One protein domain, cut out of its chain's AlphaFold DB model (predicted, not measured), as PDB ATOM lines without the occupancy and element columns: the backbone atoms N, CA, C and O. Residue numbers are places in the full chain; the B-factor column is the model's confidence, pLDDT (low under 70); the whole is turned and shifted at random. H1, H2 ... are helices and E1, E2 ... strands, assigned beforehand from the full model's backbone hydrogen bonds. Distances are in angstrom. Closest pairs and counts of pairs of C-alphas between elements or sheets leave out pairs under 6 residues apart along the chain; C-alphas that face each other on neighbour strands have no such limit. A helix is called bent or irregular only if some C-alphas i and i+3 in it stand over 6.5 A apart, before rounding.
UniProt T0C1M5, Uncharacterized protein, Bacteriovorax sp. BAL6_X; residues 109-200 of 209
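AT A GLANCE: This is residues 109 to 200 of the 209 residues of an uncharacterized protein of Bacteriovorax sp. BAL6_X (UniProt T0C1M5). One six-stranded sheet is curled like part of a barrel and folded back on itself, with E1, E2 and E3 as one leaf, E5 and E6 as the other and E4 as the hinge; the two edge strands, E1 and E6, are not neighbours, and the ring stays open between them. A short helix, H1, is on the sheet by the hinge, and a separate hairpin of E7 and E8 is apart from the six strands and lengthens the model at one end. The printed part has 92 residues, with named elements in the order E1, E2, E3, E4, H1, E5, E6, E7, E8; the large sheet runs E1, E2, E3, E4, E5, E6, the small one E7, E8, both antiparallel throughout. The class is mostly strand, and the outline is elongated, 47 by 30 by 23 A. The whole is only just compact, close to loose, with a radius of gyration of the C-alphas of 14.4 A.

HOW THE PARTS SIT: Begin at E1, residues 109 to 115, an edge strand, and go on to E2, residues 121 to 127; they form a hairpin, antiparallel at 162 degrees, with N 110 and O 126 2.8 A apart. E2 and E3, residues 137 to 144, form the next hairpin, at 155 degrees, with N 123 and O 140 at 3.0 A. E3 and E4, residues 149 to 153, form another, at 131 degrees, with N 151 and O 143 at 2.8 A. E1 to E4 make a meander, each strand the antiparallel neighbour of the one before. Next comes H1, residues 156 to 160, on the sheet at a height of 8.9 A and only just over E4, on which 3 of its 5 C-alphas fall, while 2 fall on E3. Its closest C-alphas to E4 are those of Tyr 159 and Phe 153, 5.5 A. In H1 every O i to N i+4 pair is within hydrogen-bond range. E5, residues 166 to 171, is the antiparallel neighbour of E4 at 142 degrees, with N 150 and O 168 at 2.8 A. E5 and E6, residues 174 to 179, form a hairpin at 171 degrees, with N 167 and O 178 at 2.8 A. This is a folded sheet, bent back into two leaves that face each other, with 19 pairs of C-alphas within 11 A; E1 and E6 are only just apart, closest 8.4 A. Last, E7, residues 184 to 188, and E8, residues 194 to 198, form a hairpin at 155 degrees, with N 187 and O 195 at 2.9 A.

IN THESE COORDINATES: Find C-alpha 109 at (-22.419, -44.580, 25.424); from there E1 runs 19.7 A to C-alpha 115, and E2 covers the same length. E3, the longest strand by residues with 8, runs 22.4 A and ends at C-alpha 144 at (-29.065, -21.835, 26.804). E4 is 13.2 A long, and H1 is 6.2 A. Look next at E5, 16.8 A, and E6, 16.5 A. E7 measures 13.7 A and E8 12.8 A; E8 ends at C-alpha 198 at (-18.439, -43.589, 37.779).

THE WHOLE: The two C-alphas farthest apart are those of Gly 146 and His 191, 47.7 A. The sheet of six is strongly twisted, its C-alphas lying up to 10.1 A off their best plane. The printed part has no cut; the link E2 to E3, 9 residues, is short, the other links are tight, and no link is long. The mean pLDDT of the printed part is 71.0; look for values under 70 at 44 residues, among them 128 to 135, 170 to 177 and 179 to 200.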
ATOM      1  N   LEU A 109     -21.247 -45.399  25.122       69.06
ATOM      2  CA  LEU A 109     -22.419 -44.580  25.424       69.06
ATOM      3  C   LEU A 109     -23.107 -44.119  24.135       69.06
ATOM      4  O   LEU A 109     -22.492 -44.058  23.069       69.06
ATOM      5  N   GLU A 110     -24.394 -43.826  24.249       68.38
ATOM      6  CA  GLU A 110     -25.224 -43.216  23.215       68.38
ATOM      7  C   GLU A 110     -25.946 -42.019  23.835       68.38
ATOM      8  O   GLU A 110     -26.698 -42.189  24.800       68.38
ATOM      9  N   ALA A 111     -25.696 -40.822  23.301       70.31
ATOM     10  CA  ALA A 111     -26.453 -39.622  23.639       70.31
ATOM     11  C   ALA A 111     -27.580 -39.402  22.629       70.31
ATOM     12  O   ALA A 111     -27.459 -39.742  21.454       70.31
ATOM     13  N   LYS A 112     -28.679 -38.813  23.092       70.12
ATOM     14  CA  LYS A 112     -29.761 -38.295  22.258       70.12
ATOM     15  C   LYS A 112     -30.148 -36.920  22.766       70.12
ATOM     16  O   LYS A 112     -30.384 -36.758  23.961       70.12
ATOM     17  N   VAL A 113     -30.234 -35.960  21.854       72.12
ATOM     18  CA  VAL A 113     -30.701 -34.604  22.140       72.12
ATOM     19  C   VAL A 113     -32.103 -34.464  21.566       72.12
ATOM     20  O   VAL A 113     -32.328 -34.760  20.394       72.12
ATOM     21  N   VAL A 114     -33.049 -34.038  22.395       75.75
ATOM     22  CA  VAL A 114     -34.407 -33.692  21.972       75.75
ATOM     23  C   VAL A 114     -34.593 -32.203  22.223       75.75
ATOM     24  O   VAL A 114     -34.590 -31.768  23.376       75.75
ATOM     25  N   GLN A 115     -34.728 -31.428  21.149       67.38
ATOM     26  CA  GLN A 115     -35.079 -30.014  21.246       67.38
ATOM     27  C   GLN A 115     -36.517 -29.886  21.742       67.38
ATOM     28  O   GLN A 115     -37.418 -30.584  21.273       67.38
ATOM     29  N   THR A 116     -36.719 -29.013  22.719       68.25
ATOM     30  CA  THR A 116     -38.052 -28.651  23.205       68.25
ATOM     31  C   THR A 116     -38.462 -27.303  22.620       68.25
ATOM     32  O   THR A 116     -37.637 -26.578  22.070       68.25
ATOM     33  N   SER A 117     -39.742 -26.952  22.721       56.62
ATOM     34  CA  SER A 117     -40.314 -25.746  22.105       56.62
ATOM     35  C   SER A 117     -39.790 -24.413  22.665       56.62
ATOM     36  O   SER A 117     -40.215 -23.368  22.190       56.62
ATOM     37  N   SER A 118     -38.912 -24.425  23.672       62.53
ATOM     38  CA  SER A 118     -38.469 -23.234  24.410       62.53
ATOM     39  C   SER A 118     -36.945 -23.049  24.408       62.53
ATOM     40  O   SER A 118     -36.386 -22.747  25.459       62.53
ATOM     41  N   GLU A 119     -36.265 -23.336  23.291       70.69
ATOM     42  CA  GLU A 119     -34.787 -23.348  23.118       70.69
ATOM     43  C   GLU A 119     -34.021 -24.342  24.008       70.69
ATOM     44  O   GLU A 119     -32.897 -24.731  23.701       70.69
ATOM     45  N   ARG A 120     -34.659 -24.829  25.071       75.56
ATOM     46  CA  ARG A 120     -34.166 -25.856  25.975       75.56
ATOM     47  C   ARG A 120     -33.998 -27.183  25.260       75.56
ATOM     48  O   ARG A 120     -34.809 -27.580  24.412       75.56
ATOM     49  N   ILE A 121     -33.000 -27.930  25.702       75.44
ATOM     50  CA  ILE A 121     -32.760 -29.291  25.242       75.44
ATOM     51  C   ILE A 121     -33.002 -30.287  26.366       75.44
ATOM     52  O   ILE A 121     -32.761 -30.034  27.543       75.44
ATOM     53  N   THR A 122     -33.485 -31.461  25.993       76.25
ATOM     54  CA  THR A 122     -33.418 -32.643  26.842       76.25
ATOM     55  C   THR A 122     -32.296 -33.522  26.319       76.25
ATOM     56  O   THR A 122     -32.371 -34.017  25.193       76.25
ATOM     57  N   LEU A 123     -31.278 -33.745  27.144       72.38
ATOM     58  CA  LEU A 123     -30.161 -34.622  26.821       72.38
ATOM     59  C   LEU A 123     -30.342 -35.961  27.537       72.38
ATOM     60  O   LEU A 123     -30.443 -36.015  28.759       72.38
ATOM     61  N   MET A 124     -30.385 -37.052  26.779       70.25
ATOM     62  CA  MET A 124     -30.472 -38.405  27.317       70.25
ATOM     63  C   MET A 124     -29.196 -39.183  27.001       70.25
ATOM     64  O   MET A 124     -28.881 -39.386  25.833       70.25
ATOM     65  N   ILE A 125     -28.485 -39.653  28.026       71.75
ATOM     66  CA  ILE A 125     -27.255 -40.449  27.893       71.75
ATOM     67  C   ILE A 125     -27.544 -41.871  28.350       71.75
ATOM     68  O   ILE A 125     -27.979 -42.085  29.480       71.75
ATOM     69  N   THR A 126     -27.284 -42.847  27.484       70.75
ATOM     70  CA  THR A 126     -27.565 -44.261  27.749       70.75
ATOM     71  C   THR A 126     -26.354 -45.149  27.505       70.75
ATOM     72  O   THR A 126     -25.582 -44.938  26.571       70.75
ATOM     73  N   SER A 127     -26.187 -46.190  28.320       72.38
ATOM     74  CA  SER A 127     -25.174 -47.220  28.062       72.38
ATOM     75  C   SER A 127     -25.652 -48.212  26.995       72.38
ATOM     76  O   SER A 127     -26.744 -48.781  27.119       72.38
ATOM     77  N   LYS A 128     -24.804 -48.497  26.003       67.25
ATOM     78  CA  LYS A 128     -25.113 -49.436  24.915       67.25
ATOM     79  C   LYS A 128     -24.738 -50.888  25.230       67.25
ATOM     80  O   LYS A 128     -25.369 -51.802  24.703       67.25
ATOM     81  N   ASP A 129     -23.749 -51.119  26.096       64.12
ATOM     82  CA  ASP A 129     -23.356 -52.473  26.507       64.12
ATOM     83  C   ASP A 129     -24.086 -52.905  27.788       64.12
ATOM     84  O   ASP A 129     -23.821 -52.397  28.876       64.12
ATOM     85  N   LYS A 130     -25.021 -53.851  27.642       66.06
ATOM     86  CA  LYS A 130     -25.856 -54.399  28.727       66.06
ATOM     87  C   LYS A 130     -25.502 -55.850  29.079       66.06
ATOM     88  O   LYS A 130     -26.287 -56.555  29.715       66.06
ATOM     89  N   LYS A 131     -24.349 -56.361  28.625       65.81
ATOM     90  CA  LYS A 131     -24.024 -57.790  28.789       65.81
ATOM     91  C   LYS A 131     -23.734 -58.187  30.236       65.81
ATOM     92  O   LYS A 131     -23.978 -59.335  30.584       65.81
ATOM     93  N   LYS A 132     -23.233 -57.280  31.080       65.56
ATOM     94  CA  LYS A 132     -22.876 -57.574  32.487       65.56
ATOM     95  C   LYS A 132     -23.662 -56.751  33.511       65.56
ATOM     96  O   LYS A 132     -23.957 -57.255  34.594       65.56
ATOM     97  N   CYS A 133     -24.055 -55.539  33.133       67.56
ATOM     98  CA  CYS A 133     -24.806 -54.603  33.961       67.56
ATOM     99  C   CYS A 133     -26.142 -54.268  33.302       67.56
ATOM    100  O   CYS A 133     -26.224 -54.179  32.074       67.56
ATOM    101  N   ALA A 134     -27.181 -54.054  34.109       64.56
ATOM    102  CA  ALA A 134     -28.350 -53.322  33.658       64.56
ATOM    103  C   ALA A 134     -27.859 -51.936  33.238       64.56
ATOM    104  O   ALA A 134     -27.231 -51.227  34.022       64.56
ATOM    105  N   GLY A 135     -28.046 -51.604  31.964       69.31
ATOM    106  CA  GLY A 135     -27.603 -50.318  31.450       69.31
ATOM    107  C   GLY A 135     -28.242 -49.148  32.198       69.31
ATOM    108  O   GLY A 135     -29.306 -49.306  32.796       69.31
ATOM    109  N   PHE A 136     -27.620 -47.974  32.138       71.06
ATOM    110  CA  PHE A 136     -28.165 -46.754  32.729       71.06
ATOM    111  C   PHE A 136     -28.748 -45.820  31.663       71.06
ATOM    112  O   PHE A 136     -28.409 -45.916  30.479       71.06
ATOM    113  N   SER A 137     -29.627 -44.924  32.111       73.88
ATOM    114  CA  SER A 137     -30.109 -43.771  31.356       73.88
ATOM    115  C   SER A 137     -30.118 -42.557  32.279       73.88
ATOM    116  O   SER A 137     -30.715 -42.621  33.353       73.88
ATOM    117  N   VAL A 138     -29.456 -41.476  31.876       73.94
ATOM    118  CA  VAL A 138     -29.509 -40.176  32.557       73.94
ATOM    119  C   VAL A 138     -30.227 -39.200  31.647       73.94
ATOM    120  O   VAL A 138     -29.902 -39.118  30.464       73.94
ATOM    121  N   LYS A 139     -31.193 -38.465  32.201       79.00
ATOM    122  CA  LYS A 139     -31.896 -37.379  31.520       79.00
ATOM    123  C   LYS A 139     -31.475 -36.061  32.160       79.00
ATOM    124  O   LYS A 139     -31.664 -35.900  33.359       79.00
ATOM    125  N   LEU A 140     -30.934 -35.152  31.361       81.50
ATOM    126  CA  LEU A 140     -30.501 -33.820  31.768       81.50
ATOM    127  C   LEU A 140     -31.380 -32.763  31.099       81.50
ATOM    128  O   LEU A 140     -31.865 -32.959  29.978       81.50
ATOM    129  N   ILE A 141     -31.579 -31.655  31.803       82.88
ATOM    130  CA  ILE A 141     -32.232 -30.451  31.285       82.88
ATOM    131  C   ILE A 141     -31.116 -29.506  30.848       82.88
ATOM    132  O   ILE A 141     -30.229 -29.246  31.649       82.88
ATOM    133  N   GLY A 142     -31.142 -29.032  29.606       84.50
ATOM    134  CA  GLY A 142     -30.219 -28.018  29.104       84.50
ATOM    135  C   GLY A 142     -30.931 -26.689  28.884       84.50
ATOM    136  O   GLY A 142     -31.931 -26.658  28.162       84.50
ATOM    137  N   GLU A 143     -30.422 -25.612  29.476       86.00
ATOM    138  CA  GLU A 143     -30.875 -24.234  29.238       86.00
ATOM    139  C   GLU A 143     -29.771 -23.440  28.520       86.00
ATOM    140  O   GLU A 143     -28.608 -23.640  28.861       86.00
ATOM    141  N   PRO A 144     -30.085 -22.609  27.506       84.31
ATOM    142  CA  PRO A 144     -29.065 -21.835  26.804       84.31
ATOM    143  C   PRO A 144     -28.268 -20.934  27.753       84.31
ATOM    144  O   PRO A 144     -28.854 -20.215  28.559       84.31
ATOM    145  N   ASP A 145     -26.944 -20.929  27.608       81.19
ATOM    146  CA  ASP A 145     -26.031 -20.113  28.427       81.19
ATOM    147  C   ASP A 145     -25.826 -18.681  27.883       81.19
ATOM    148  O   ASP A 145     -25.181 -17.846  28.514       81.19
ATOM    149  N   GLY A 146     -26.363 -18.385  26.692       78.25
ATOM    150  CA  GLY A 146     -26.197 -17.104  25.994       78.25
ATOM    151  C   GLY A 146     -24.902 -16.966  25.180       78.25
ATOM    152  O   GLY A 146     -24.737 -15.973  24.474       78.25
ATOM    153  N   PHE A 147     -24.016 -17.965  25.208       76.75
ATOM    154  CA  PHE A 147     -22.729 -18.002  24.500       76.75
ATOM    155  C   PHE A 147     -22.647 -19.122  23.451       76.75
ATOM    156  O   PHE A 147     -21.579 -19.395  22.903       76.75
ATOM    157  N   GLY A 148     -23.785 -19.742  23.126       71.25
ATOM    158  CA  GLY A 148     -23.879 -20.830  22.149       71.25
ATOM    159  C   GLY A 148     -23.738 -22.227  22.759       71.25
ATOM    160  O   GLY A 148     -23.634 -23.204  22.013       71.25
ATOM    161  N   GLY A 149     -23.754 -22.328  24.089       82.81
ATOM    162  CA  GLY A 149     -23.792 -23.569  24.847       82.81
ATOM    163  C   GLY A 149     -25.080 -23.728  25.659       82.81
ATOM    164  O   GLY A 149     -26.058 -22.991  25.511       82.81
ATOM    165  N   TYR A 150     -25.074 -24.751  26.506       82.19
ATOM    166  CA  TYR A 150     -26.167 -25.125  27.387       82.19
ATOM    167  C   TYR A 150     -25.642 -25.436  28.782       82.19
ATOM    168  O   TYR A 150     -24.794 -26.318  28.930       82.19
ATOM    169  N   ASP A 151     -26.225 -24.817  29.802       86.25
ATOM    170  CA  ASP A 151     -26.070 -25.248  31.186       86.25
ATOM    171  C   ASP A 151     -26.924 -26.490  31.427       86.25
ATOM    172  O   ASP A 151     -28.120 -26.523  31.121       86.25
ATOM    173  N   LEU A 152     -26.300 -27.544  31.953       83.31
ATOM    174  CA  LEU A 152     -26.941 -28.827  32.206       83.31
ATOM    175  C   LEU A 152     -27.326 -28.973  33.675       83.31
ATOM    176  O   LEU A 152     -26.507 -28.804  34.577       83.31
ATOM    177  N   PHE A 153     -28.551 -29.432  33.901       83.38
ATOM    178  CA  PHE A 153     -29.117 -29.705  35.219       83.38
ATOM    179  C   PHE A 153     -29.527 -31.179  35.328       83.38
ATOM    180  O   PHE A 153     -30.088 -31.757  34.388       83.38
ATOM    181  N   LYS A 154     -29.270 -31.797  36.490       78.88
ATOM    182  CA  LYS A 154     -29.556 -33.223  36.761       78.88
ATOM    183  C   LYS A 154     -31.055 -33.519  36.762       78.88
ATOM    184  O   LYS A 154     -31.479 -34.594  36.349       78.88
ATOM    185  N   ASN A 155     -31.851 -32.598  37.298       80.06
ATOM    186  CA  ASN A 155     -33.290 -32.737  37.477       80.06
ATOM    187  C   ASN A 155     -33.949 -31.358  37.703       80.06
ATOM    188  O   ASN A 155     -33.307 -30.313  37.608       80.06
ATOM    189  N   LYS A 156     -35.257 -31.356  37.993       79.81
ATOM    190  CA  LYS A 156     -36.018 -30.128  38.264       79.81
ATOM    191  C   LYS A 156     -35.542 -29.400  39.526       79.81
ATOM    192  O   LYS A 156     -35.608 -28.184  39.567       79.81
ATOM    193  N   GLU A 157     -35.095 -30.119  40.546       83.81
ATOM    194  CA  GLU A 157     -34.628 -29.517  41.797       83.81
ATOM    195  C   GLU A 157     -33.308 -28.773  41.584       83.81
ATOM    196  O   GLU A 157     -33.242 -27.581  41.867       83.81
ATOM    197  N   SER A 158     -32.317 -29.415  40.952       80.31
ATOM    198  CA  SER A 158     -31.057 -28.753  40.582       80.31
ATOM    199  C   SER A 158     -31.299 -27.549  39.673       80.31
ATOM    200  O   SER A 158     -30.606 -26.548  39.776       80.31
ATOM    201  N   TYR A 159     -32.307 -27.633  38.801       80.38
ATOM    202  CA  TYR A 159     -32.718 -26.516  37.955       80.38
ATOM    203  C   TYR A 159     -33.249 -25.333  38.776       80.38
ATOM    204  O   TYR A 159     -32.791 -24.212  38.613       80.38
ATOM    205  N   LEU A 160     -34.187 -25.582  39.694       84.38
ATOM    206  CA  LEU A 160     -34.772 -24.528  40.531       84.38
ATOM    207  C   LEU A 160     -33.753 -23.894  41.489       84.38
ATOM    208  O   LEU A 160     -33.910 -22.730  41.850       84.38
ATOM    209  N   ASN A 161     -32.718 -24.644  41.871       88.62
ATOM    210  CA  ASN A 161     -31.636 -24.177  42.736       88.62
ATOM    211  C   ASN A 161     -30.439 -23.592  41.963       88.62
ATOM    212  O   ASN A 161     -29.464 -23.190  42.593       88.62
ATOM    213  N   ASN A 162     -30.485 -23.539  40.624       82.94
ATOM    214  CA  ASN A 162     -29.363 -23.142  39.760       82.94
ATOM    215  C   ASN A 162     -28.061 -23.935  40.012       82.94
ATOM    216  O   ASN A 162     -26.953 -23.415  39.884       82.94
ATOM    217  N   GLU A 163     -28.183 -25.215  40.358       83.25
ATOM    218  CA  GLU A 163     -27.053 -26.123  40.544       83.25
ATOM    219  C   GLU A 163     -26.633 -26.719  39.196       83.25
ATOM    220  O   GLU A 163     -27.173 -27.733  38.733       83.25
ATOM    221  N   ILE A 164     -25.661 -26.068  38.558       80.94
ATOM    222  CA  ILE A 164     -25.124 -26.483  37.260       80.94
ATOM    223  C   ILE A 164     -24.282 -27.749  37.435       80.94
ATOM    224  O   ILE A 164     -23.262 -27.767  38.122       80.94
ATOM    225  N   PHE A 165     -24.701 -28.822  36.771       75.50
ATOM    226  CA  PHE A 165     -24.006 -30.109  36.762       75.50
ATOM    227  C   PHE A 165     -22.860 -30.163  35.751       75.50
ATOM    228  O   PHE A 165     -21.908 -30.933  35.893       75.50
ATOM    229  N   GLY A 166     -22.979 -29.379  34.692       77.38
ATOM    230  CA  GLY A 166     -22.035 -29.351  33.596       77.38
ATOM    231  C   GLY A 166     -22.532 -28.443  32.491       77.38
ATOM    232  O   GLY A 166     -23.587 -27.829  32.609       77.38
ATOM    233  N   THR A 167     -21.787 -28.404  31.401       77.94
ATOM    234  CA  THR A 167     -22.129 -27.640  30.210       77.94
ATOM    235  C   THR A 167     -22.150 -28.554  28.996       77.94
ATOM    236  O   THR A 167     -21.476 -29.587  28.957       77.94
ATOM    237  N   ALA A 168     -22.943 -28.200  27.993       75.56
ATOM    238  CA  ALA A 168     -22.920 -28.840  26.689       75.56
ATOM    239  C   ALA A 168     -22.800 -27.814  25.571       75.56
ATOM    240  O   ALA A 168     -23.388 -26.743  25.630       75.56
ATOM    241  N   THR A 169     -22.094 -28.176  24.508       73.88
ATOM    242  CA  THR A 169     -22.139 -27.451  23.236       73.88
ATOM    243  C   THR A 169     -22.759 -28.366  22.196       73.88
ATOM    244  O   THR A 169     -22.336 -29.513  22.055       73.88
ATOM    245  N   TYR A 170     -23.775 -27.881  21.480       68.31
ATOM    246  CA  TYR A 170     -24.417 -28.627  20.402       68.31
ATOM    247  C   TYR A 170     -24.403 -27.807  19.115       68.31
ATOM    248  O   TYR A 170     -25.227 -26.915  18.924       68.31
ATOM    249  N   ALA A 171     -23.463 -28.114  18.225       67.62
ATOM    250  CA  ALA A 171     -23.287 -27.414  16.958       67.62
ATOM    251  C   ALA A 171     -22.960 -28.414  15.846       67.62
ATOM    252  O   ALA A 171     -22.244 -29.382  16.064       67.62
ATOM    253  N   ALA A 172     -23.501 -28.201  14.642       65.12
ATOM    254  CA  ALA A 172     -23.242 -29.052  13.472       65.12
ATOM    255  C   ALA A 172     -23.493 -30.572  13.679       65.12
ATOM    256  O   ALA A 172     -22.906 -31.400  12.982       65.12
ATOM    257  N   ASN A 173     -24.418 -30.939  14.577       59.09
ATOM    258  CA  ASN A 173     -24.689 -32.314  15.041       59.09
ATOM    259  C   ASN A 173     -23.559 -32.962  15.857       59.09
ATOM    260  O   ASN A 173     -23.598 -34.166  16.108       59.09
ATOM    261  N   GLU A 174     -22.584 -32.179  16.297       59.41
ATOM    262  CA  GLU A 174     -21.608 -32.584  17.293       59.41
ATOM    263  C   GLU A 174     -22.095 -32.121  18.665       59.41
ATOM    264  O   GLU A 174     -22.593 -31.005  18.829       59.41
ATOM    265  N   LEU A 175     -22.000 -33.021  19.637       65.25
ATOM    266  CA  LEU A 175     -22.334 -32.761  21.026       65.25
ATOM    267  C   LEU A 175     -21.053 -32.920  21.834       65.25
ATOM    268  O   LEU A 175     -20.446 -33.989  21.820       65.25
ATOM    269  N   ASP A 176     -20.666 -31.868  22.538       66.81
ATOM    270  CA  ASP A 176     -19.645 -31.944  23.576       66.81
ATOM    271  C   ASP A 176     -20.314 -31.703  24.926       66.81
ATOM    272  O   ASP A 176     -21.212 -30.867  25.025       66.81
ATOM    273  N   ILE A 177     -19.927 -32.467  25.945       69.62
ATOM    274  CA  ILE A 177     -20.458 -32.342  27.304       69.62
ATOM    275  C   ILE A 177     -19.280 -32.332  28.273       69.62
ATOM    276  O   ILE A 177     -18.553 -33.319  28.420       69.62
ATOM    277  N   ALA A 178     -19.146 -31.235  29.005       70.25
ATOM    278  CA  ALA A 178     -18.233 -31.115  30.125       70.25
ATOM    279  C   ALA A 178     -19.031 -31.247  31.423       70.25
ATOM    280  O   ALA A 178     -20.039 -30.577  31.613       70.25
ATOM    281  N   VAL A 179     -18.595 -32.117  32.332       68.31
ATOM    282  CA  VAL A 179     -19.249 -32.302  33.635       68.31
ATOM    283  C   VAL A 179     -18.272 -31.861  34.711       68.31
ATOM    284  O   VAL A 179     -17.132 -32.323  34.724       68.31
ATOM    285  N   SER A 180     -18.704 -30.956  35.585       60.16
ATOM    286  CA  SER A 180     -17.876 -30.400  36.664       60.16
ATOM    287  C   SER A 180     -17.803 -31.325  37.882       60.16
ATOM    288  O   SER A 180     -16.847 -31.257  38.653       60.16
ATOM    289  N   GLU A 181     -18.781 -32.221  38.043       56.94
ATOM    290  CA  GLU A 181     -18.901 -33.121  39.189       56.94
ATOM    291  C   GLU A 181     -18.890 -34.602  38.795       56.94
ATOM    292  O   GLU A 181     -19.515 -35.024  37.822       56.94
ATOM    293  N   SER A 182     -18.249 -35.438  39.615       61.03
ATOM    294  CA  SER A 182     -18.334 -36.890  39.451       61.03
ATOM    295  C   SER A 182     -19.775 -37.370  39.642       61.03
ATOM    296  O   SER A 182     -20.357 -37.177  40.713       61.03
ATOM    297  N   LEU A 183     -20.333 -38.050  38.639       62.53
ATOM    298  CA  LEU A 183     -21.625 -38.720  38.756       62.53
ATOM    299  C   LEU A 183     -21.422 -40.214  39.008       62.53
ATOM    300  O   LEU A 183     -20.840 -40.913  38.177       62.53
ATOM    301  N   THR A 184     -21.968 -40.691  40.126       62.97
ATOM    302  CA  THR A 184     -21.943 -42.104  40.510       62.97
ATOM    303  C   THR A 184     -23.358 -42.673  40.496       62.97
ATOM    304  O   THR A 184     -24.224 -42.200  41.230       62.97
ATOM    305  N   LEU A 185     -23.606 -43.706  39.687       66.81
ATOM    306  CA  LEU A 185     -24.914 -44.367  39.589       66.81
ATOM    307  C   LEU A 185     -24.811 -45.849  39.936       66.81
ATOM    308  O   LEU A 185     -23.912 -46.546  39.471       66.81
ATOM    309  N   LEU A 186     -25.781 -46.351  40.697       61.78
ATOM    310  CA  LEU A 186     -25.875 -47.763  41.057       61.78
ATOM    311  C   LEU A 186     -26.948 -48.451  40.215       61.78
ATOM    312  O   LEU A 186     -28.102 -48.035  40.190       61.78
ATOM    313  N   THR A 187     -26.578 -49.543  39.553       63.47
ATOM    314  CA  THR A 187     -27.505 -50.374  38.771       63.47
ATOM    315  C   THR A 187     -27.349 -51.847  39.131       63.47
ATOM    316  O   THR A 187     -26.336 -52.274  39.688       63.47
ATOM    317  N   LYS A 188     -28.367 -52.651  38.818       63.50
ATOM    318  CA  LYS A 188     -28.328 -54.099  39.041       63.50
ATOM    319  C   LYS A 188     -27.397 -54.770  38.024       63.50
ATOM    320  O   LYS A 188     -27.546 -54.585  36.823       63.50
ATOM    321  N   GLY A 189     -26.461 -55.583  38.492       63.78
ATOM    322  CA  GLY A 189     -25.647 -56.485  37.679       63.78
ATOM    323  C   GLY A 189     -26.291 -57.864  37.508       63.78
ATOM    324  O   GLY A 189     -27.342 -58.170  38.079       63.78
ATOM    325  N   ARG A 190     -25.662 -58.734  36.712       61.78
ATOM    326  CA  ARG A 190     -26.045 -60.157  36.649       61.78
ATOM    327  C   ARG A 190     -25.652 -60.895  37.935       61.78
ATOM    328  O   ARG A 190     -24.794 -60.427  38.669       61.78
ATOM    329  N   HIS A 191     -26.289 -62.038  38.200       63.44
ATOM    330  CA  HIS A 191     -25.954 -62.939  39.318       63.44
ATOM    331  C   HIS A 191     -25.914 -62.272  40.710       63.44
ATOM    332  O   HIS A 191     -25.095 -62.617  41.552       63.44
ATOM    333  N   GLY A 192     -26.807 -61.307  40.958       54.50
ATOM    334  CA  GLY A 192     -26.908 -60.630  42.259       54.50
ATOM    335  C   GLY A 192     -25.853 -59.544  42.499       54.50
ATOM    336  O   GLY A 192     -25.804 -58.983  43.590       54.50
ATOM    337  N   HIS A 193     -25.036 -59.216  41.497       57.47
ATOM    338  CA  HIS A 193     -24.038 -58.154  41.599       57.47
ATOM    339  C   HIS A 193     -24.665 -56.760  41.472       57.47
ATOM    340  O   HIS A 193     -25.757 -56.597  40.921       57.47
ATOM    341  N   LYS A 194     -23.955 -55.739  41.955       55.75
ATOM    342  CA  LYS A 194     -24.244 -54.322  41.698       55.75
ATOM    343  C   LYS A 194     -23.173 -53.760  40.774       55.75
ATOM    344  O   LYS A 194     -22.016 -54.153  40.871       55.75
ATOM    345  N   CYS A 195     -23.575 -52.870  39.878       60.09
ATOM    346  CA  CYS A 195     -22.668 -52.133  39.016       60.09
ATOM    347  C   CYS A 195     -22.686 -50.664  39.414       60.09
ATOM    348  O   CYS A 195     -23.757 -50.053  39.463       60.09
ATOM    349  N   VAL A 196     -21.499 -50.123  39.661       60.75
ATOM    350  CA  VAL A 196     -21.274 -48.695  39.856       60.75
ATOM    351  C   VAL A 196     -20.824 -48.094  38.530       60.75
ATOM    352  O   VAL A 196     -19.894 -48.604  37.910       60.75
ATOM    353  N   TRP A 197     -21.496 -47.037  38.094       60.47
ATOM    354  CA  TRP A 197     -21.090 -46.223  36.956       60.47
ATOM    355  C   TRP A 197     -20.482 -44.941  37.501       60.47
ATOM    356  O   TRP A 197     -21.218 -44.132  38.059       60.47
ATOM    357  N   ASP A 198     -19.168 -44.790  37.368       62.22
ATOM    358  CA  ASP A 198     -18.439 -43.589  37.779       62.22
ATOM    359  C   ASP A 198     -18.022 -42.793  36.531       62.22
ATOM    360  O   ASP A 198     -17.288 -43.296  35.676       62.22
ATOM    361  N   LEU A 199     -18.525 -41.564  36.415       63.78
ATOM    362  CA  LEU A 199     -18.275 -40.634  35.307       63.78
ATOM    363  C   LEU A 199     -17.305 -39.517  35.735       63.78
ATOM    364  O   LEU A 199     -17.542 -38.336  35.495       63.78
ATOM    365  N   LYS A 200     -16.217 -39.902  36.413       52.16
ATOM    366  CA  LYS A 200     -15.240 -39.020  37.080       52.16
ATOM    367  C   LYS A 200     -14.404 -38.093  36.190       52.16
ATOM    368  O   LYS A 200     -13.791 -37.176  36.728       52.16
TER     369      LYS A 200